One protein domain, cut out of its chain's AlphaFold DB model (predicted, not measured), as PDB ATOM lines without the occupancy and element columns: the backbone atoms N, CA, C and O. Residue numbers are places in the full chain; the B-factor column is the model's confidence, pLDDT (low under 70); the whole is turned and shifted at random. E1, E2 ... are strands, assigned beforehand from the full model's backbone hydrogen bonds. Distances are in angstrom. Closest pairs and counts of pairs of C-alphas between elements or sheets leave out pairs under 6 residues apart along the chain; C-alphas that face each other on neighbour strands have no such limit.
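This is residues 19 to 82 of the 233 residues of the protein "Uroporphyrinogen_deCOase domain-containing protein" of Candidatus Latescibacteria bacterium (UniProt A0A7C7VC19). Three long strands, E1, E2 and E3, make a twisted sheet, with short E4 at one edge; the long loop 53 to 73 folds over one face near one end. The 64 printed residues have four named strands and no named helix: all strand, though just 26 residues are in named elements. The order E1 - E2 - E3 - E4 is antiparallel, a meander, each strand pairing with the one before. It is compact, radius of gyration of the C-alphas 11.7 A, spanning 34 by 23 by 21 A.

Find C-alpha 20 at (42.965, 397.210, 26.388), where E1, residues 20 to 26, begins, 19.6 A long. E2, 35 to 42, runs 22.1 A; E3, 45 to 52, 23.7 A. E4, 74 to 76, ends at (58.913, 394.291, 16.922).

Hairpin E1 and E2 has N 24 and O 37 at 2.9 A, within hydrogen-bond range, as are N 38 and O 49, 2.9 A, in hairpin E2 and E3, and N 75 and O 50, 2.7 A, in hairpin E3 and E4. E1 and E4 are apart.

The farthest C-alphas, Pro 43 and Glu 55, are 34.8 A apart. The link E3 to E4 is long; the printed part has no cut, and no printed residue is under 70 in pLDDT.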
ATOM      1  N   VAL A  19      44.133 399.845  30.163       98.06
ATOM      2  CA  VAL A  19      44.816 399.205  29.041       98.06
ATOM      3  C   VAL A  19      43.923 398.130  28.447       98.06
ATOM      4  O   VAL A  19      43.535 397.178  29.120       98.06
ATOM      5  N   THR A  20      43.643 398.260  27.154       98.06
ATOM      6  CA  THR A  20      42.965 397.210  26.388       98.06
ATOM      7  C   THR A  20      44.002 396.373  25.654       98.06
ATOM      8  O   THR A  20      44.906 396.912  25.016       98.06
ATOM      9  N   VAL A  21      43.878 395.049  25.745       97.94
ATOM     10  CA  VAL A  21      44.823 394.110  25.135       97.94
ATOM     11  C   VAL A  21      44.167 393.378  23.977       97.94
ATOM     12  O   VAL A  21      43.081 392.812  24.120       97.94
ATOM     13  N   ARG A  22      44.854 393.341  22.837       98.00
ATOM     14  CA  ARG A  22      44.463 392.537  21.677       98.00
ATOM     15  C   ARG A  22      45.626 391.665  21.238       98.00
ATOM     16  O   ARG A  22      46.698 392.181  20.940       98.00
ATOM     17  N   THR A  23      45.377 390.368  21.116       98.12
ATOM     18  CA  THR A  23      46.337 389.410  20.563       98.12
ATOM     19  C   THR A  23      45.740 388.749  19.331       98.12
ATOM     20  O   THR A  23      44.562 388.385  19.328       98.12
ATOM     21  N   TRP A  24      46.529 388.607  18.271       98.06
ATOM     22  CA  TRP A  24      46.114 387.892  17.070       98.06
ATOM     23  C   TRP A  24      47.304 387.247  16.367       98.06
ATOM     24  O   TRP A  24      48.461 387.606  16.581       98.06
ATOM     25  N   ARG A  25      46.989 386.281  15.507       97.88
ATOM     26  CA  ARG A  25      47.958 385.521  14.724       97.88
ATOM     27  C   ARG A  25      47.830 385.878  13.251       97.88
ATOM     28  O   ARG A  25      46.728 385.868  12.703       97.88
ATOM     29  N   GLU A  26      48.955 386.145  12.604       96.94
ATOM     30  CA  GLU A  26      49.041 386.395  11.169       96.94
ATOM     31  C   GLU A  26      49.924 385.348  10.497       96.94
ATOM     32  O   GLU A  26      51.018 385.036  10.959       96.94
ATOM     33  N   VAL A  27      49.465 384.824   9.363       96.38
ATOM     34  CA  VAL A  27      50.288 383.997   8.479       96.38
ATOM     35  C   VAL A  27      50.581 384.825   7.240       96.38
ATOM     36  O   VAL A  27      49.655 385.225   6.534       96.38
ATOM     37  N   ARG A  28      51.860 385.096   6.990       94.44
ATOM     38  CA  ARG A  28      52.323 385.849   5.823       94.44
ATOM     39  C   ARG A  28      53.218 384.962   4.967       94.44
ATOM     40  O   ARG A  28      53.935 384.121   5.495       94.44
ATOM     41  N   ALA A  29      53.137 385.114   3.648       93.06
ATOM     42  CA  ALA A  29      53.854 384.247   2.712       93.06
ATOM     43  C   ALA A  29      55.375 384.497   2.694       93.06
ATOM     44  O   ALA A  29      56.130 383.628   2.265       93.06
ATOM     45  N   ASP A  30      55.808 385.677   3.131       94.62
ATOM     46  CA  ASP A  30      57.199 386.127   3.214       94.62
ATOM     47  C   ASP A  30      57.859 385.842   4.573       94.62
ATOM     48  O   ASP A  30      59.064 386.036   4.718       94.62
ATOM     49  N   GLU A  31      57.102 385.343   5.550       95.44
ATOM     50  CA  GLU A  31      57.607 385.024   6.885       95.44
ATOM     51  C   GLU A  31      57.836 383.510   7.034       95.44
ATOM     52  O   GLU A  31      56.974 382.711   6.659       95.44
ATOM     53  N   PRO A  32      58.969 383.073   7.616       95.88
ATOM     54  CA  PRO A  32      59.257 381.650   7.803       95.88
ATOM     55  C   PRO A  32      58.378 380.995   8.880       95.88
ATOM     56  O   PRO A  32      58.240 379.774   8.896       95.88
ATOM     57  N   TYR A  33      57.786 381.794   9.772       97.62
ATOM     58  CA  TYR A  33      56.889 381.351  10.835       97.62
ATOM     59  C   TYR A  33      55.675 382.289  10.923       97.62
ATOM     60  O   TYR A  33      55.792 383.465  10.572       97.62
ATOM     61  N   PRO A  34      54.521 381.817  11.430       97.75
ATOM     62  CA  PRO A  34      53.415 382.699  11.788       97.75
ATOM     63  C   PRO A  34      53.874 383.801  12.749       97.75
ATOM     64  O   PRO A  34      54.696 383.563  13.636       97.75
ATOM     65  N   LEU A  35      53.313 384.995  12.599       98.25
ATOM     66  CA  LEU A  35      53.524 386.111  13.512       98.25
ATOM     67  C   LEU A  35      52.435 386.093  14.585       98.25
ATOM     68  O   LEU A  35      51.247 386.053  14.260       98.25
ATOM     69  N   LEU A  36      52.830 386.166  15.852       98.25
ATOM     70  CA  LEU A  36      51.938 386.556  16.939       98.25
ATOM     71  C   LEU A  36      52.129 388.039  17.203       98.25
ATOM     72  O   LEU A  36      53.236 388.503  17.482       98.25
ATOM     73  N   CYS A  37      51.032 388.770  17.111       98.38
ATOM     74  CA  CYS A  37      50.972 390.197  17.339       98.38
ATOM     75  C   CYS A  37      50.190 390.448  18.622       98.38
ATOM     76  O   CYS A  37      49.093 389.912  18.795       98.38
ATOM     77  N   LYS A  38      50.732 391.289  19.500       98.44
ATOM     78  CA  LYS A  38      50.045 391.747  20.702       98.44
ATOM     79  C   LYS A  38      50.122 393.253  20.811       98.44
ATOM     80  O   LYS A  38      51.188 393.848  20.660       98.44
ATOM     81  N   GLU A  39      48.977 393.862  21.064       98.31
ATOM     82  CA  GLU A  39      48.847 395.291  21.280       98.31
ATOM     83  C   GLU A  39      48.278 395.579  22.650       98.31
ATOM     84  O   GLU A  39      47.322 394.940  23.091       98.31
ATOM     85  N   TYR A  40      48.867 396.589  23.271       98.25
ATOM     86  CA  TYR A  40      48.395 397.208  24.488       98.25
ATOM     87  C   TYR A  40      48.019 398.641  24.135       98.25
ATOM     88  O   TYR A  40      48.881 399.478  23.855       98.25
ATOM     89  N   GLU A  41      46.726 398.921  24.096       98.38
ATOM     90  CA  GLU A  41      46.214 400.272  23.910       98.38
ATOM     91  C   GLU A  41      46.219 400.964  25.269       98.38
ATOM     92  O   GLU A  41      45.399 400.649  26.128       98.38
ATOM     93  N   THR A  42      47.177 401.867  25.485       98.19
ATOM     94  CA  THR A  42      47.288 402.655  26.721       98.19
ATOM     95  C   THR A  42      46.727 404.068  26.510       98.19
ATOM     96  O   THR A  42      46.684 404.542  25.369       98.19
ATOM     97  N   PRO A  43      46.403 404.816  27.582       97.81
ATOM     98  CA  PRO A  43      46.047 406.235  27.477       97.81
ATOM     99  C   PRO A  43      47.122 407.120  26.817       97.81
ATOM    100  O   PRO A  43      46.819 408.215  26.345       97.81
ATOM    101  N   LYS A  44      48.378 406.657  26.769       97.81
ATOM    102  CA  LYS A  44      49.525 407.336  26.139       97.81
ATOM    103  C   LYS A  44      49.866 406.798  24.747       97.81
ATOM    104  O   LYS A  44      50.881 407.164  24.161       97.81
ATOM    105  N   GLY A  45      49.001 405.955  24.191       97.38
ATOM    106  CA  GLY A  45      49.147 405.366  22.866       97.38
ATOM    107  C   GLY A  45      49.432 403.869  22.906       97.38
ATOM    108  O   GLY A  45      49.539 403.246  23.964       97.38
ATOM    109  N   THR A  46      49.525 403.277  21.721       98.12
ATOM    110  CA  THR A  46      49.642 401.827  21.564       98.12
ATOM    111  C   THR A  46      51.089 401.371  21.715       98.12
ATOM    112  O   THR A  46      52.005 401.956  21.128       98.12
ATOM    113  N   VAL A  47      51.275 400.296  22.476       98.19
ATOM    114  CA  VAL A  47      52.492 399.480  22.490       98.19
ATOM    115  C   VAL A  47      52.201 398.222  21.691       98.19
ATOM    116  O   VAL A  47      51.193 397.560  21.931       98.19
ATOM    117  N   ARG A  48      53.069 397.889  20.735       98.06
ATOM    118  CA  ARG A  48      52.917 396.696  19.899       98.06
ATOM    119  C   ARG A  48      54.151 395.824  20.008       98.06
ATOM    120  O   ARG A  48      55.256 396.286  19.752       98.06
ATOM    121  N   GLN A  49      53.921 394.548  20.263       97.62
ATOM    122  CA  GLN A  49      54.920 393.498  20.231       97.62
ATOM    123  C   GLN A  49      54.573 392.511  19.119       97.62
ATOM    124  O   GLN A  49      53.405 392.167  18.924       97.62
ATOM    125  N   VAL A  50      55.584 392.064  18.376       98.06
ATOM    126  CA  VAL A  50      55.414 391.043  17.336       98.06
ATOM    127  C   VAL A  50      56.514 390.012  17.492       98.06
ATOM    128  O   VAL A  50      57.684 390.386  17.539       98.06
ATOM    129  N   VAL A  51      56.159 388.731  17.536       98.19
ATOM    130  CA  VAL A  51      57.110 387.614  17.634       98.19
ATOM    131  C   VAL A  51      56.801 386.540  16.594       98.19
ATOM    132  O   VAL A  51      55.650 386.356  16.201       98.19
ATOM    133  N   TRP A  52      57.817 385.798  16.161       98.19
ATOM    134  CA  TRP A  52      57.611 384.533  15.454       98.19
ATOM    135  C   TRP A  52      57.102 383.445  16.403       98.19
ATOM    136  O   TRP A  52      57.708 383.182  17.440       98.19
ATOM    137  N   GLN A  53      56.040 382.752  15.994       97.81
ATOM    138  CA  GLN A  53      55.546 381.533  16.634       97.81
ATOM    139  C   GLN A  53      56.276 380.322  16.052       97.81
ATOM    140  O   GLN A  53      55.794 379.657  15.131       97.81
ATOM    141  N   THR A  54      57.483 380.072  16.548       97.44
ATOM    142  CA  THR A  54      58.247 378.869  16.196       97.44
ATOM    143  C   THR A  54      57.611 377.620  16.812       97.44
ATOM    144  O   THR A  54      56.769 377.710  17.702       97.44
ATOM    145  N   GLU A  55      58.017 376.434  16.353       96.00
ATOM    146  CA  GLU A  55      57.472 375.152  16.831       96.00
ATOM    147  C   GLU A  55      57.630 374.955  18.349       96.00
ATOM    148  O   GLU A  55      56.754 374.390  18.997       96.00
ATOM    149  N   ASP A  56      58.715 375.471  18.929       96.06
ATOM    150  CA  ASP A  56      59.026 375.400  20.358       96.06
ATOM    151  C   ASP A  56      58.468 376.579  21.180       96.06
ATOM    152  O   ASP A  56      58.846 376.759  22.338       96.06
ATOM    153  N   TRP A  57      57.586 377.404  20.604       96.56
ATOM    154  CA  TRP A  57      56.957 378.515  21.316       96.56
ATOM    155  C   TRP A  57      56.037 378.007  22.442       96.56
ATOM    156  O   TRP A  57      55.025 377.358  22.163       96.56
ATOM    157  N   PRO A  58      56.316 378.321  23.722       96.44
ATOM    158  CA  PRO A  58      55.631 377.664  24.835       96.44
ATOM    159  C   PRO A  58      54.327 378.356  25.255       96.44
ATOM    160  O   PRO A  58      53.615 377.844  26.116       96.44
ATOM    161  N   HIS A  59      54.006 379.520  24.679       96.00
ATOM    162  CA  HIS A  59      52.899 380.372  25.135       96.00
ATOM    163  C   HIS A  59      51.632 380.260  24.271       96.00
ATOM    164  O   HIS A  59      50.706 381.057  24.417       96.00
ATOM    165  N   GLY A  60      51.564 379.270  23.373       95.56
ATOM    166  CA  GLY A  60      50.414 379.083  22.486       95.56
ATOM    167  C   GLY A  60      50.199 380.297  21.581       95.56
ATOM    168  O   GLY A  60      51.130 380.723  20.904       95.56
ATOM    169  N   ASP A  61      48.987 380.854  21.580       95.69
ATOM    170  CA  ASP A  61      48.627 382.037  20.783       95.69
ATOM    171  C   ASP A  61      48.761 383.362  21.562       95.69
ATOM    172  O   ASP A  61      48.227 384.383  21.125       95.69
ATOM    173  N   ASP A  62      49.458 383.375  22.706       96.19
ATOM    174  CA  ASP A  62      49.750 384.599  23.461       96.19
ATOM    175  C   ASP A  62      51.224 385.014  23.384       96.19
ATOM    176  O   ASP A  62      52.108 384.194  23.131       96.19
ATOM    177  N   VAL A  63      51.474 386.303  23.635       96.06
ATOM    178  CA  VAL A  63      52.809 386.900  23.764       96.06
ATOM    179  C   VAL A  63      52.949 387.522  25.157       96.06
ATOM    180  O   VAL A  63      52.273 388.511  25.455       96.06
ATOM    181  N   PRO A  64      53.785 386.977  26.052       94.75
ATOM    182  CA  PRO A  64      54.102 387.646  27.310       94.75
ATOM    183  C   PRO A  64      54.844 388.960  27.038       94.75
ATOM    184  O   PRO A  64      55.742 388.980  26.198       94.75
ATOM    185  N   LEU A  65      54.535 390.035  27.775       94.12
ATOM    186  CA  LEU A  65      55.284 391.295  27.630       94.12
ATOM    187  C   LEU A  65      56.773 391.094  27.958       94.12
ATOM    188  O   LEU A  65      57.659 391.614  27.289       94.12
ATOM    189  N   ILE A  66      57.019 390.307  29.002       90.75
ATOM    190  CA  ILE A  66      58.310 390.082  29.642       90.75
ATOM    191  C   ILE A  66      58.593 388.579  29.563       90.75
ATOM    192  O   ILE A  66      57.782 387.777  30.034       90.75
ATOM    193  N   GLY A  67      59.720 388.189  28.961       90.81
ATOM    194  CA  GLY A  67      60.117 386.784  28.886       90.81
ATOM    195  C   GLY A  67      61.221 386.477  27.875       90.81
ATOM    196  O   GLY A  67      61.276 387.043  26.784       90.81
ATOM    197  N   ASP A  68      62.065 385.504  28.217       91.12
ATOM    198  CA  ASP A  68      63.257 385.129  27.441       91.12
ATOM    199  C   ASP A  68      62.949 384.622  26.033       91.12
ATOM    200  O   ASP A  68      63.711 384.866  25.097       91.12
ATOM    201  N   HIS A  69      61.802 383.966  25.848       94.06
ATOM    202  CA  HIS A  69      61.395 383.475  24.534       94.06
ATOM    203  C   HIS A  69      61.170 384.609  23.524       94.06
ATOM    204  O   HIS A  69      61.255 384.342  22.320       94.06
ATOM    205  N   ASN A  70      60.946 385.846  23.992       93.75
ATOM    206  CA  ASN A  70      60.712 387.014  23.149       93.75
ATOM    207  C   ASN A  70      61.968 387.393  22.358       93.75
ATOM    208  O   ASN A  70      61.900 387.479  21.136       93.75
ATOM    209  N   ILE A  71      63.124 387.560  23.015       92.69
ATOM    210  CA  ILE A  71      64.345 388.141  22.415       92.69
ATOM    211  C   ILE A  71      64.719 387.516  21.060       92.69
ATOM    212  O   ILE A  71      64.832 388.262  20.086       92.69
ATOM    213  N   PRO A  72      64.872 386.183  20.923       94.69
ATOM    214  CA  PRO A  72      65.287 385.588  19.650       94.69
ATOM    215  C   PRO A  72      64.182 385.589  18.576       94.69
ATOM    216  O   PRO A  72      64.462 385.328  17.404       94.69
ATOM    217  N   ARG A  73      62.924 385.847  18.954       96.69
ATOM    218  CA  ARG A  73      61.740 385.730  18.082       96.69
ATOM    219  C   ARG A  73      61.099 387.074  17.751       96.69
ATOM    220  O   ARG A  73      60.291 387.132  16.827       96.69
ATOM    221  N   SER A  74      61.460 388.139  18.460       97.50
ATOM    222  CA  SER A  74      60.896 389.474  18.289       97.50
ATOM    223  C   SER A  74      61.166 390.042  16.902       97.50
ATOM    224  O   SER A  74      62.301 390.157  16.448       97.50
ATOM    225  N   ARG A  75      60.091 390.426  16.222       96.81
ATOM    226  CA  ARG A  75      60.072 391.217  14.983       96.81
ATOM    227  C   ARG A  75      59.739 392.678  15.243       96.81
ATOM    228  O   ARG A  75      60.055 393.526  14.420       96.81
ATOM    229  N   LYS A  76      59.116 392.952  16.389       97.50
ATOM    230  CA  LYS A  76      58.913 394.291  16.922       97.50
ATOM    231  C   LYS A  76      58.955 394.231  18.438       97.50
ATOM    232  O   LYS A  76      58.283 393.384  19.036       97.50
ATOM    233  N   PHE A  77      59.728 395.131  19.023       98.00
ATOM    234  CA  PHE A  77      59.867 395.259  20.464       98.00
ATOM    235  C   PHE A  77      58.864 396.278  21.032       98.00
ATOM    236  O   PHE A  77      58.468 397.201  20.317       98.00
ATOM    237  N   PRO A  78      58.424 396.111  22.294       97.62
ATOM    238  CA  PRO A  78      57.564 397.077  22.976       97.62
ATOM    239  C   PRO A  78      58.119 398.507  23.045       97.62
ATOM    240  O   PRO A  78      57.334 399.454  23.034       97.62
ATOM    241  N   VAL A  79      59.443 398.655  23.136       97.88
ATOM    242  CA  VAL A  79      60.138 399.939  23.274       97.88
ATOM    243  C   VAL A  79      61.144 400.079  22.136       97.88
ATOM    244  O   VAL A  79      62.070 399.278  22.021       97.88
ATOM    245  N   GLU A  80      60.968 401.096  21.297       95.44
ATOM    246  CA  GLU A  80      61.904 401.416  20.209       95.44
ATOM    247  C   GLU A  80      62.362 402.881  20.275       95.44
ATOM    248  O   GLU A  80      63.494 403.179  19.890       95.44
ATOM    249  N   GLU A  81      61.533 403.778  20.820       95.31
ATOM    250  CA  GLU A  81      61.825 405.214  20.906       95.31
ATOM    251  C   GLU A  81      61.494 405.820  22.291       95.31
ATOM    252  O   GLU A  81      60.732 405.234  23.068       95.31
ATOM    253  N   PRO A  82      62.041 407.008  22.633       96.06
ATOM    254  CA  PRO A  82      61.833 407.652  23.934       96.06
ATOM    255  C   PRO A  82      60.375 407.883  24.337       96.06
ATOM    256  O   PRO A  82      60.077 407.903  25.534       96.06
TER     257      PRO A  82